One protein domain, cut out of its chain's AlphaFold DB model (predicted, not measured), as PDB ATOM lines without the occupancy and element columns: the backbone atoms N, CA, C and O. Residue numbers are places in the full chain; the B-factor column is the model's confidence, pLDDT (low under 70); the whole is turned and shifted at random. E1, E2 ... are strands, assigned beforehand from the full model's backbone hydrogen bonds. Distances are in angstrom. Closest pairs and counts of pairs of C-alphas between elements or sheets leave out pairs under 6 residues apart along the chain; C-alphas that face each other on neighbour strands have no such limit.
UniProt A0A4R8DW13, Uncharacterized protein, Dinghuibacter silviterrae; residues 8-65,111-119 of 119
ATOM      1  N   ILE A   8       3.848   8.713  19.620       92.25
ATOM      2  CA  ILE A   8       2.884   8.022  20.467       92.25
ATOM      3  C   ILE A   8       2.632   6.651  19.849       92.25
ATOM      4  O   ILE A   8       2.523   6.527  18.632       92.25
ATOM      5  N   VAL A   9       2.551   5.634  20.692       92.94
ATOM      6  CA  VAL A   9       2.103   4.291  20.351       92.94
ATOM      7  C   VAL A   9       0.814   4.036  21.123       92.94
ATOM      8  O   VAL A   9       0.814   4.121  22.352       92.94
ATOM      9  N   LEU A  10      -0.260   3.745  20.396       92.94
ATOM     10  CA  LEU A  10      -1.568   3.376  20.928       92.94
ATOM     11  C   LEU A  10      -1.723   1.851  20.837       92.94
ATOM     12  O   LEU A  10      -1.456   1.257  19.788       92.94
ATOM     13  N   ASP A  11      -2.053   1.211  21.958       91.88
ATOM     14  CA  ASP A  11      -2.298  -0.237  22.095       91.88
ATOM     15  C   ASP A  11      -1.193  -1.141  21.530       91.88
ATOM     16  O   ASP A  11      -1.413  -2.286  21.128       91.88
ATOM     17  N   GLY A  12       0.033  -0.618  21.469       88.69
ATOM     18  CA  GLY A  12       1.188  -1.322  20.912       88.69
ATOM     19  C   GLY A  12       1.157  -1.518  19.393       88.69
ATOM     20  O   GLY A  12       2.024  -2.225  18.879       88.69
ATOM     21  N   LYS A  13       0.199  -0.921  18.671       89.62
ATOM     22  CA  LYS A  13       0.011  -1.123  17.226       89.62
ATOM     23  C   LYS A  13       0.096   0.176  16.437       89.62
ATOM     24  O   LYS A  13       0.918   0.266  15.525       89.62
ATOM     25  N   ASP A  14      -0.705   1.172  16.801       91.94
ATOM     26  CA  ASP A  14      -0.832   2.394  16.010       91.94
ATOM     27  C   ASP A  14       0.210   3.422  16.440       91.94
ATOM     28  O   ASP A  14       0.384   3.691  17.628       91.94
ATOM     29  N   ILE A  15       0.939   3.982  15.473       91.88
ATOM     30  CA  ILE A  15       2.076   4.872  15.731       91.88
ATOM     31  C   ILE A  15       1.800   6.249  15.141       91.88
ATOM     32  O   ILE A  15       1.712   6.408  13.925       91.88
ATOM     33  N   TYR A  16       1.784   7.259  16.005       91.38
ATOM     34  CA  TYR A  16       1.539   8.650  15.647       91.38
ATOM     35  C   TYR A  16       2.802   9.487  15.892       91.38
ATOM     36  O   TYR A  16       3.217   9.641  17.042       91.38
ATOM     37  N   PRO A  17       3.468  10.018  14.850       89.94
ATOM     38  CA  PRO A  17       4.626  10.887  15.033       89.94
ATOM     39  C   PRO A  17       4.203  12.236  15.629       89.94
ATOM     40  O   PRO A  17       3.268  12.865  15.142       89.94
ATOM     41  N   ILE A  18       4.925  12.703  16.648       85.75
ATOM     42  CA  ILE A  18       4.727  14.028  17.241       85.75
ATOM     43  C   ILE A  18       5.770  14.981  16.656       85.75
ATOM     44  O   ILE A  18       6.977  14.774  16.807       85.75
ATOM     45  N   GLY A  19       5.289  16.009  15.960       81.19
ATOM     46  CA  GLY A  19       6.090  17.156  15.532       81.19
ATOM     47  C   GLY A  19       5.963  18.321  16.515       81.19
ATOM     48  O   GLY A  19       5.789  18.124  17.712       81.19
ATOM     49  N   ASN A  20       5.991  19.547  15.995       79.25
ATOM     50  CA  ASN A  20       5.685  20.749  16.784       79.25
ATOM     51  C   ASN A  20       4.176  21.025  16.893       79.25
ATOM     52  O   ASN A  20       3.764  21.978  17.550       79.25
ATOM     53  N   GLU A  21       3.356  20.225  16.218       83.81
ATOM     54  CA  GLU A  21       1.916  20.419  16.124       83.81
ATOM     55  C   GLU A  21       1.170  19.506  17.096       83.81
ATOM     56  O   GLU A  21       1.638  18.427  17.469       83.81
ATOM     57  N   LYS A  22      -0.024  19.948  17.494       85.75
ATOM     58  CA  LYS A  22      -0.938  19.135  18.291       85.75
ATOM     59  C   LYS A  22      -1.385  17.934  17.461       85.75
ATOM     60  O   LYS A  22      -1.951  18.101  16.387       85.75
ATOM     61  N   VAL A  23      -1.186  16.737  18.001       88.62
ATOM     62  CA  VAL A  23      -1.718  15.500  17.425       88.62
ATOM     63  C   VAL A  23      -3.045  15.193  18.111       88.62
ATOM     64  O   VAL A  23      -3.117  15.165  19.341       88.62
ATOM     65  N   VAL A  24      -4.095  15.002  17.318       90.25
ATOM     66  CA  VAL A  24      -5.403  14.531  17.785       90.25
ATOM     67  C   VAL A  24      -5.536  13.081  17.346       90.25
ATOM     68  O   VAL A  24      -5.271  12.766  16.188       90.25
ATOM     69  N   ILE A  25      -5.868  12.208  18.292       89.81
ATOM     70  CA  ILE A  25      -6.025  10.773  18.068       89.81
ATOM     71  C   ILE A  25      -7.452  10.434  18.467       89.81
ATOM     72  O   ILE A  25      -7.804  10.560  19.643       89.81
ATOM     73  N   ASP A  26      -8.252  10.034  17.486       89.38
ATOM     74  CA  ASP A  26      -9.593   9.518  17.725       89.38
ATOM     75  C   ASP A  26      -9.484   8.051  18.149       89.38
ATOM     76  O   ASP A  26      -8.701   7.283  17.587       89.38
ATOM     77  N   VAL A  27     -10.229   7.680  19.190       88.25
ATOM     78  CA  VAL A  27     -10.195   6.336  19.767       88.25
ATOM     79  C   VAL A  27     -11.616   5.794  19.837       88.25
ATOM     80  O   VAL A  27     -12.475   6.377  20.494       88.25
ATOM     81  N   ASP A  28     -11.841   4.650  19.194       84.81
ATOM     82  CA  ASP A  28     -13.175   4.049  19.050       84.81
ATOM     83  C   ASP A  28     -13.538   3.054  20.170       84.81
ATOM     84  O   ASP A  28     -14.582   2.402  20.124       84.81
ATOM     85  N   HIS A  29     -12.675   2.890  21.175       84.69
ATOM     86  CA  HIS A  29     -12.851   1.928  22.262       84.69
ATOM     87  C   HIS A  29     -12.438   2.510  23.621       84.69
ATOM     88  O   HIS A  29     -11.689   3.482  23.704       84.69
ATOM     89  N   ASN A  30     -12.945   1.910  24.702       82.19
ATOM     90  CA  ASN A  30     -12.576   2.287  26.068       82.19
ATOM     91  C   ASN A  30     -11.307   1.541  26.512       82.19
ATOM     92  O   ASN A  30     -11.044   0.448  26.015       82.19
ATOM     93  N   ASN A  31     -10.569   2.100  27.474       88.19
ATOM     94  CA  ASN A  31      -9.310   1.545  27.990       88.19
ATOM     95  C   ASN A  31      -8.126   1.502  26.997       88.19
ATOM     96  O   ASN A  31      -7.371   0.529  27.030       88.19
ATOM     97  N   PRO A  32      -7.896   2.524  26.141       91.62
ATOM     98  CA  PRO A  32      -6.699   2.532  25.312       91.62
ATOM     99  C   PRO A  32      -5.439   2.709  26.163       91.62
ATOM    100  O   PRO A  32      -5.425   3.444  27.159       91.62
ATOM    101  N   VAL A  33      -4.351   2.083  25.722       91.94
ATOM    102  CA  VAL A  33      -3.031   2.173  26.348       91.94
ATOM    103  C   VAL A  33      -2.118   3.056  25.510       91.94
ATOM    104  O   VAL A  33      -1.768   2.739  24.374       91.94
ATOM    105  N   LEU A  34      -1.670   4.156  26.106       92.69
ATOM    106  CA  LEU A  34      -0.763   5.119  25.495       92.69
ATOM    107  C   LEU A  34       0.665   4.934  25.993       92.69
ATOM    108  O   LEU A  34       0.932   4.857  27.194       92.69
ATOM    109  N   VAL A  35       1.604   4.940  25.054       92.44
ATOM    110  CA  VAL A  35       3.042   4.956  25.321       92.44
ATOM    111  C   VAL A  35       3.697   6.005  24.436       92.44
ATOM    112  O   VAL A  35       3.392   6.103  23.254       92.44
ATOM    113  N   VAL A  36       4.642   6.770  24.973       92.12
ATOM    114  CA  VAL A  36       5.469   7.692  24.189       92.12
ATOM    115  C   VAL A  36       6.872   7.131  24.067       92.12
ATOM    116  O   VAL A  36       7.462   6.658  25.039       92.12
ATOM    117  N   THR A  37       7.432   7.198  22.866       90.94
ATOM    118  CA  THR A  37       8.794   6.748  22.611       90.94
ATOM    119  C   THR A  37       9.479   7.591  21.551       90.94
ATOM    120  O   THR A  37       8.853   8.087  20.623       90.94
ATOM    121  N   ASP A  38      10.795   7.713  21.646       88.56
ATOM    122  CA  ASP A  38      11.658   8.242  20.588       88.56
ATOM    123  C   ASP A  38      12.437   7.123  19.858       88.56
ATOM    124  O   ASP A  38      13.245   7.377  18.967       88.56
ATOM    125  N   GLY A  39      12.164   5.858  20.205       85.31
ATOM    126  CA  GLY A  39      12.880   4.667  19.746       85.31
ATOM    127  C   GLY A  39      13.968   4.157  20.692       85.31
ATOM    128  O   GLY A  39      14.391   3.016  20.525       85.31
ATOM    129  N   PHE A  40      14.386   4.940  21.687       85.56
ATOM    130  CA  PHE A  40      15.360   4.523  22.701       85.56
ATOM    131  C   PHE A  40      14.789   4.608  24.124       85.56
ATOM    132  O   PHE A  40      14.956   3.682  24.922       85.56
ATOM    133  N   HIS A  41      14.073   5.688  24.419       88.69
ATOM    134  CA  HIS A  41      13.293   5.902  25.629       88.69
ATOM    135  C   HIS A  41      11.847   5.479  25.381       88.69
ATOM    136  O   HIS A  41      11.290   5.728  24.310       88.69
ATOM    137  N   ILE A  42      11.235   4.822  26.362       89.62
ATOM    138  CA  ILE A  42       9.847   4.352  26.292       89.62
ATOM    139  C   ILE A  42       9.196   4.715  27.620       89.62
ATOM    140  O   ILE A  42       9.644   4.228  28.658       89.62
ATOM    141  N   SER A  43       8.172   5.568  27.588       91.50
ATOM    142  CA  SER A  43       7.437   5.969  28.786       91.50
ATOM    143  C   SER A  43       6.726   4.777  29.427       91.50
ATOM    144  O   SER A  43       6.524   3.724  28.813       91.50
ATOM    145  N   ARG A  44       6.288   4.947  30.673       89.88
ATOM    146  CA  ARG A  44       5.359   3.989  31.284       89.88
ATOM    147  C   ARG A  44       4.031   3.985  30.505       89.88
ATOM    148  O   ARG A  44       3.629   5.053  30.035       89.88
ATOM    149  N   PRO A  45       3.383   2.817  30.352       90.94
ATOM    150  CA  PRO A  45       2.070   2.734  29.727       90.94
ATOM    151  C   PRO A  45       1.039   3.472  30.579       90.94
ATOM    152  O   PRO A  45       1.009   3.309  31.799       90.94
ATOM    153  N   LEU A  46       0.222   4.290  29.922       90.50
ATOM    154  CA  LEU A  46      -0.879   5.025  30.524       90.50
ATOM    155  C   LEU A  46      -2.190   4.493  29.952       90.50
ATOM    156  O   LEU A  46      -2.461   4.671  28.768       90.50
ATOM    157  N   GLU A  47      -2.989   3.850  30.791       90.38
ATOM    158  CA  GLU A  47      -4.333   3.407  30.428       90.38
ATOM    159  C   GLU A  47      -5.332   4.542  30.684       90.38
ATOM    160  O   GLU A  47      -5.351   5.123  31.773       90.38
ATOM    161  N   LEU A  48      -6.135   4.889  29.678       87.44
ATOM    162  CA  LEU A  48      -7.167   5.918  29.802       87.44
ATOM    163  C   LEU A  48      -8.528   5.292  30.052       87.44
ATOM    164  O   LEU A  48      -8.904   4.355  29.362       87.44
ATOM    165  N   VAL A  49      -9.313   5.855  30.970       86.94
ATOM    166  CA  VAL A  49     -10.658   5.341  31.252       86.94
ATOM    167  C   VAL A  49     -11.708   6.413  30.996       86.94
ATOM    168  O   VAL A  49     -11.852   7.367  31.760       86.94
ATOM    169  N   TYR A  50     -12.457   6.246  29.910       78.38
ATOM    170  CA  TYR A  50     -13.454   7.198  29.433       78.38
ATOM    171  C   TYR A  50     -14.805   6.916  30.106       78.38
ATOM    172  O   TYR A  50     -15.642   6.192  29.575       78.38
ATOM    173  N   TYR A  51     -15.016   7.458  31.311       71.94
ATOM    174  CA  TYR A  51     -16.324   7.387  31.989       71.94
ATOM    175  C   TYR A  51     -17.207   8.610  31.705       71.94
ATOM    176  O   TYR A  51     -18.388   8.472  31.393       71.94
ATOM    177  N   HIS A  52     -16.644   9.816  31.833       68.19
ATOM    178  CA  HIS A  52     -17.379  11.087  31.706       68.19
ATOM    179  C   HIS A  52     -16.669  12.123  30.827       68.19
ATOM    180  O   HIS A  52     -17.247  13.156  30.497       68.19
ATOM    181  N   LEU A  53     -15.411  11.869  30.469       75.75
ATOM    182  CA  LEU A  53     -14.594  12.745  29.640       75.75
ATOM    183  C   LEU A  53     -14.475  12.113  28.261       75.75
ATOM    184  O   LEU A  53     -14.028  10.977  28.161       75.75
ATOM    185  N   ASN A  54     -14.841  12.855  27.217       80.75
ATOM    186  CA  ASN A  54     -14.716  12.408  25.825       80.75
ATOM    187  C   ASN A  54     -13.346  12.754  25.221       80.75
ATOM    188  O   ASN A  54     -13.057  12.411  24.079       80.75
ATOM    189  N   THR A  55     -12.502  13.493  25.945       85.75
ATOM    190  CA  THR A  55     -11.210  13.968  25.441       85.75
ATOM    191  C   THR A  55     -10.238  14.158  26.596       85.75
ATOM    192  O   THR A  55     -10.588  14.765  27.606       85.75
ATOM    193  N   TYR A  56      -9.006  13.680  26.417       87.44
ATOM    194  CA  TYR A  56      -7.889  13.932  27.321       87.44
ATOM    195  C   TYR A  56      -6.810  14.748  26.611       87.44
ATOM    196  O   TYR A  56      -6.536  14.544  25.428       87.44
ATOM    197  N   TYR A  57      -6.180  15.656  27.352       89.06
ATOM    198  CA  TYR A  57      -5.067  16.459  26.866       89.06
ATOM    199  C   TYR A  57      -3.809  16.090  27.634       89.06
ATOM    200  O   TYR A  57      -3.789  16.112  28.863       89.06
ATOM    201  N   PHE A  58      -2.755  15.770  26.893       90.12
ATOM    202  CA  PHE A  58      -1.460  15.437  27.461       90.12
ATOM    203  C   PHE A  58      -0.379  16.329  26.874       90.12
ATOM    204  O   PHE A  58      -0.373  16.631  25.679       90.12
ATOM    205  N   ARG A  59       0.575  16.705  27.721       88.38
ATOM    206  CA  ARG A  59       1.873  17.212  27.304       88.38
ATOM    207  C   ARG A  59       2.876  16.069  27.350       88.38
ATOM    208  O   ARG A  59       2.968  15.364  28.354       88.38
ATOM    209  N   VAL A  60       3.643  15.909  26.276       86.75
ATOM    210  CA  VAL A  60       4.853  15.089  26.321       86.75
ATOM    211  C   VAL A  60       5.966  15.937  26.905       86.75
ATOM    212  O   VAL A  60       6.294  16.991  26.364       86.75
ATOM    213  N   GLU A  61       6.542  15.474  28.003       86.25
ATOM    214  CA  GLU A  61       7.643  16.142  28.680       86.25
ATOM    215  C   GLU A  61       8.860  15.228  28.773       86.25
ATOM    216  O   GLU A  61       8.754  13.997  28.833       86.25
ATOM    217  N   CYS A  62      10.029  15.863  28.803       82.56
ATOM    218  CA  CYS A  62      11.278  15.217  29.156       82.56
ATOM    219  C   CYS A  62      11.412  15.178  30.686       82.56
ATOM    220  O   CYS A  62      11.058  16.133  31.373       82.56
ATOM    221  N   GLY A  63      11.962  14.095  31.229       74.25
ATOM    222  CA  GLY A  63      12.244  13.938  32.656       74.25
ATOM    223  C   GLY A  63      13.360  14.853  33.168       74.25
ATOM    224  O   GLY A  63      13.600  14.887  34.373       74.25
ATOM    225  N   MET A  64      14.033  15.576  32.269       77.75
ATOM    226  CA  MET A  64      15.007  16.605  32.603       77.75
ATOM    227  C   MET A  64      14.501  17.965  32.134       77.75
ATOM    228  O   MET A  64      14.258  18.164  30.944       77.75
ATOM    229  N   ASP A  65      14.358  18.874  33.092       78.50
ATOM    230  CA  ASP A  65      13.938  20.253  32.857       78.50
ATOM    231  C   ASP A  65      15.145  21.156  32.545       78.50
ATOM    232  O   ASP A  65      16.269  20.891  32.992       78.50
ATOM    233  N   LYS A 111      12.833   4.916  31.275       74.31
ATOM    234  CA  LYS A 111      11.367   4.899  31.420       74.31
ATOM    235  C   LYS A 111      10.781   6.174  32.011       74.31
ATOM    236  O   LYS A 111       9.600   6.436  31.828       74.31
ATOM    237  N   ASP A 112      11.606   6.926  32.729       75.25
ATOM    238  CA  ASP A 112      11.198   8.166  33.389       75.25
ATOM    239  C   ASP A 112      11.640   9.392  32.570       75.25
ATOM    240  O   ASP A 112      11.254  10.518  32.870       75.25
ATOM    241  N   PHE A 113      12.439   9.176  31.516       81.06
ATOM    242  CA  PHE A 113      12.948  10.235  30.649       81.06
ATOM    243  C   PHE A 113      11.875  10.833  29.734       81.06
ATOM    244  O   PHE A 113      11.931  12.018  29.446       81.06
ATOM    245  N   LEU A 114      10.894  10.047  29.288       86.25
ATOM    246  CA  LEU A 114       9.723  10.559  28.574       86.25
ATOM    247  C   LEU A 114       8.493  10.319  29.434       86.25
ATOM    248  O   LEU A 114       8.253   9.192  29.868       86.25
ATOM    249  N   SER A 115       7.717  11.369  29.670       85.38
ATOM    250  CA  SER A 115       6.508  11.302  30.485       85.38
ATOM    251  C   SER A 115       5.340  11.987  29.789       85.38
ATOM    252  O   SER A 115       5.493  13.035  29.165       85.38
ATOM    253  N   LEU A 116       4.161  11.384  29.923       87.06
ATOM    254  CA  LEU A 116       2.884  12.003  29.591       87.06
ATOM    255  C   LEU A 116       2.361  12.696  30.847       87.06
ATOM    256  O   LEU A 116       2.093  12.026  31.845       87.06
ATOM    257  N   ARG A 117       2.214  14.021  30.808       86.50
ATOM    258  CA  ARG A 117       1.555  14.776  31.878       86.50
ATOM    259  C   ARG A 117       0.174  15.239  31.430       86.50
ATOM    260  O   ARG A 117       0.078  15.803  30.341       86.50
ATOM    261  N   PRO A 118      -0.883  15.015  32.230       85.31
ATOM    262  CA  PRO A 118      -2.188  15.599  31.945       85.31
ATOM    263  C   PRO A 118      -2.102  17.131  32.017       85.31
ATOM    264  O   PRO A 118      -1.379  17.664  32.864       85.31
ATOM    265  N   MET A 119      -2.803  17.812  31.106       80.56
ATOM    266  CA  MET A 119      -2.991  19.272  31.118       80.56
ATOM    267  C   MET A 119      -4.256  19.676  31.868       80.56
ATOM    268  O   MET A 119      -5.240  18.905  31.812       80.56
TER     269      MET A 119
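This is residues 8 to 65 and 111 to 119 of the 119 residues of an uncharacterized protein of Dinghuibacter silviterrae (UniProt A0A4R8DW13). With little regular structure, two small antiparallel sheets, E2 - E1 - E3 and E4 - E5, come nearest at E3 and E5, and long loops, residues 18 to 32 and 38 to 57, link the strands. The 67 printed residues hold no named helix and five strands, E1 to E5 in chain order; the class is all strand, with 22 residues in named elements. The whole is compact, radius of gyration of the C-alphas 11.8 A, spanning 33 by 25 by 22 A.

E1, residues 8 to 10, begins at C-alpha 8 (2.884, 8.022, 20.467) and measures 6.5 A. E2 is residues 14 to 17, 10.1 A; E3, 33 to 37, 13.2 A; E4, 58 to 62, 12.9 A. E5, 114 to 118, 13.4 A, ends at C-alpha 118 (-2.188, 15.599, 31.945).

E1 and E2 form an antiparallel hairpin, N 8 to O 16 2.8 A. E1 and E3 are antiparallel, N 9 to O 35 2.7 A. E3's closest C-alpha to E5 is Val 36, 6.7 A from that of Leu 114. E4 and E5 are antiparallel, N 59 to O 117 2.8 A. E1 and E2 are apart from E4 and E5.

Residues 66 to 110 are not printed; C-alphas 65 and 111 are 15.6 A apart. Links E2 to E3 and E3 to E4 are long. Residue 52 alone is under pLDDT 70.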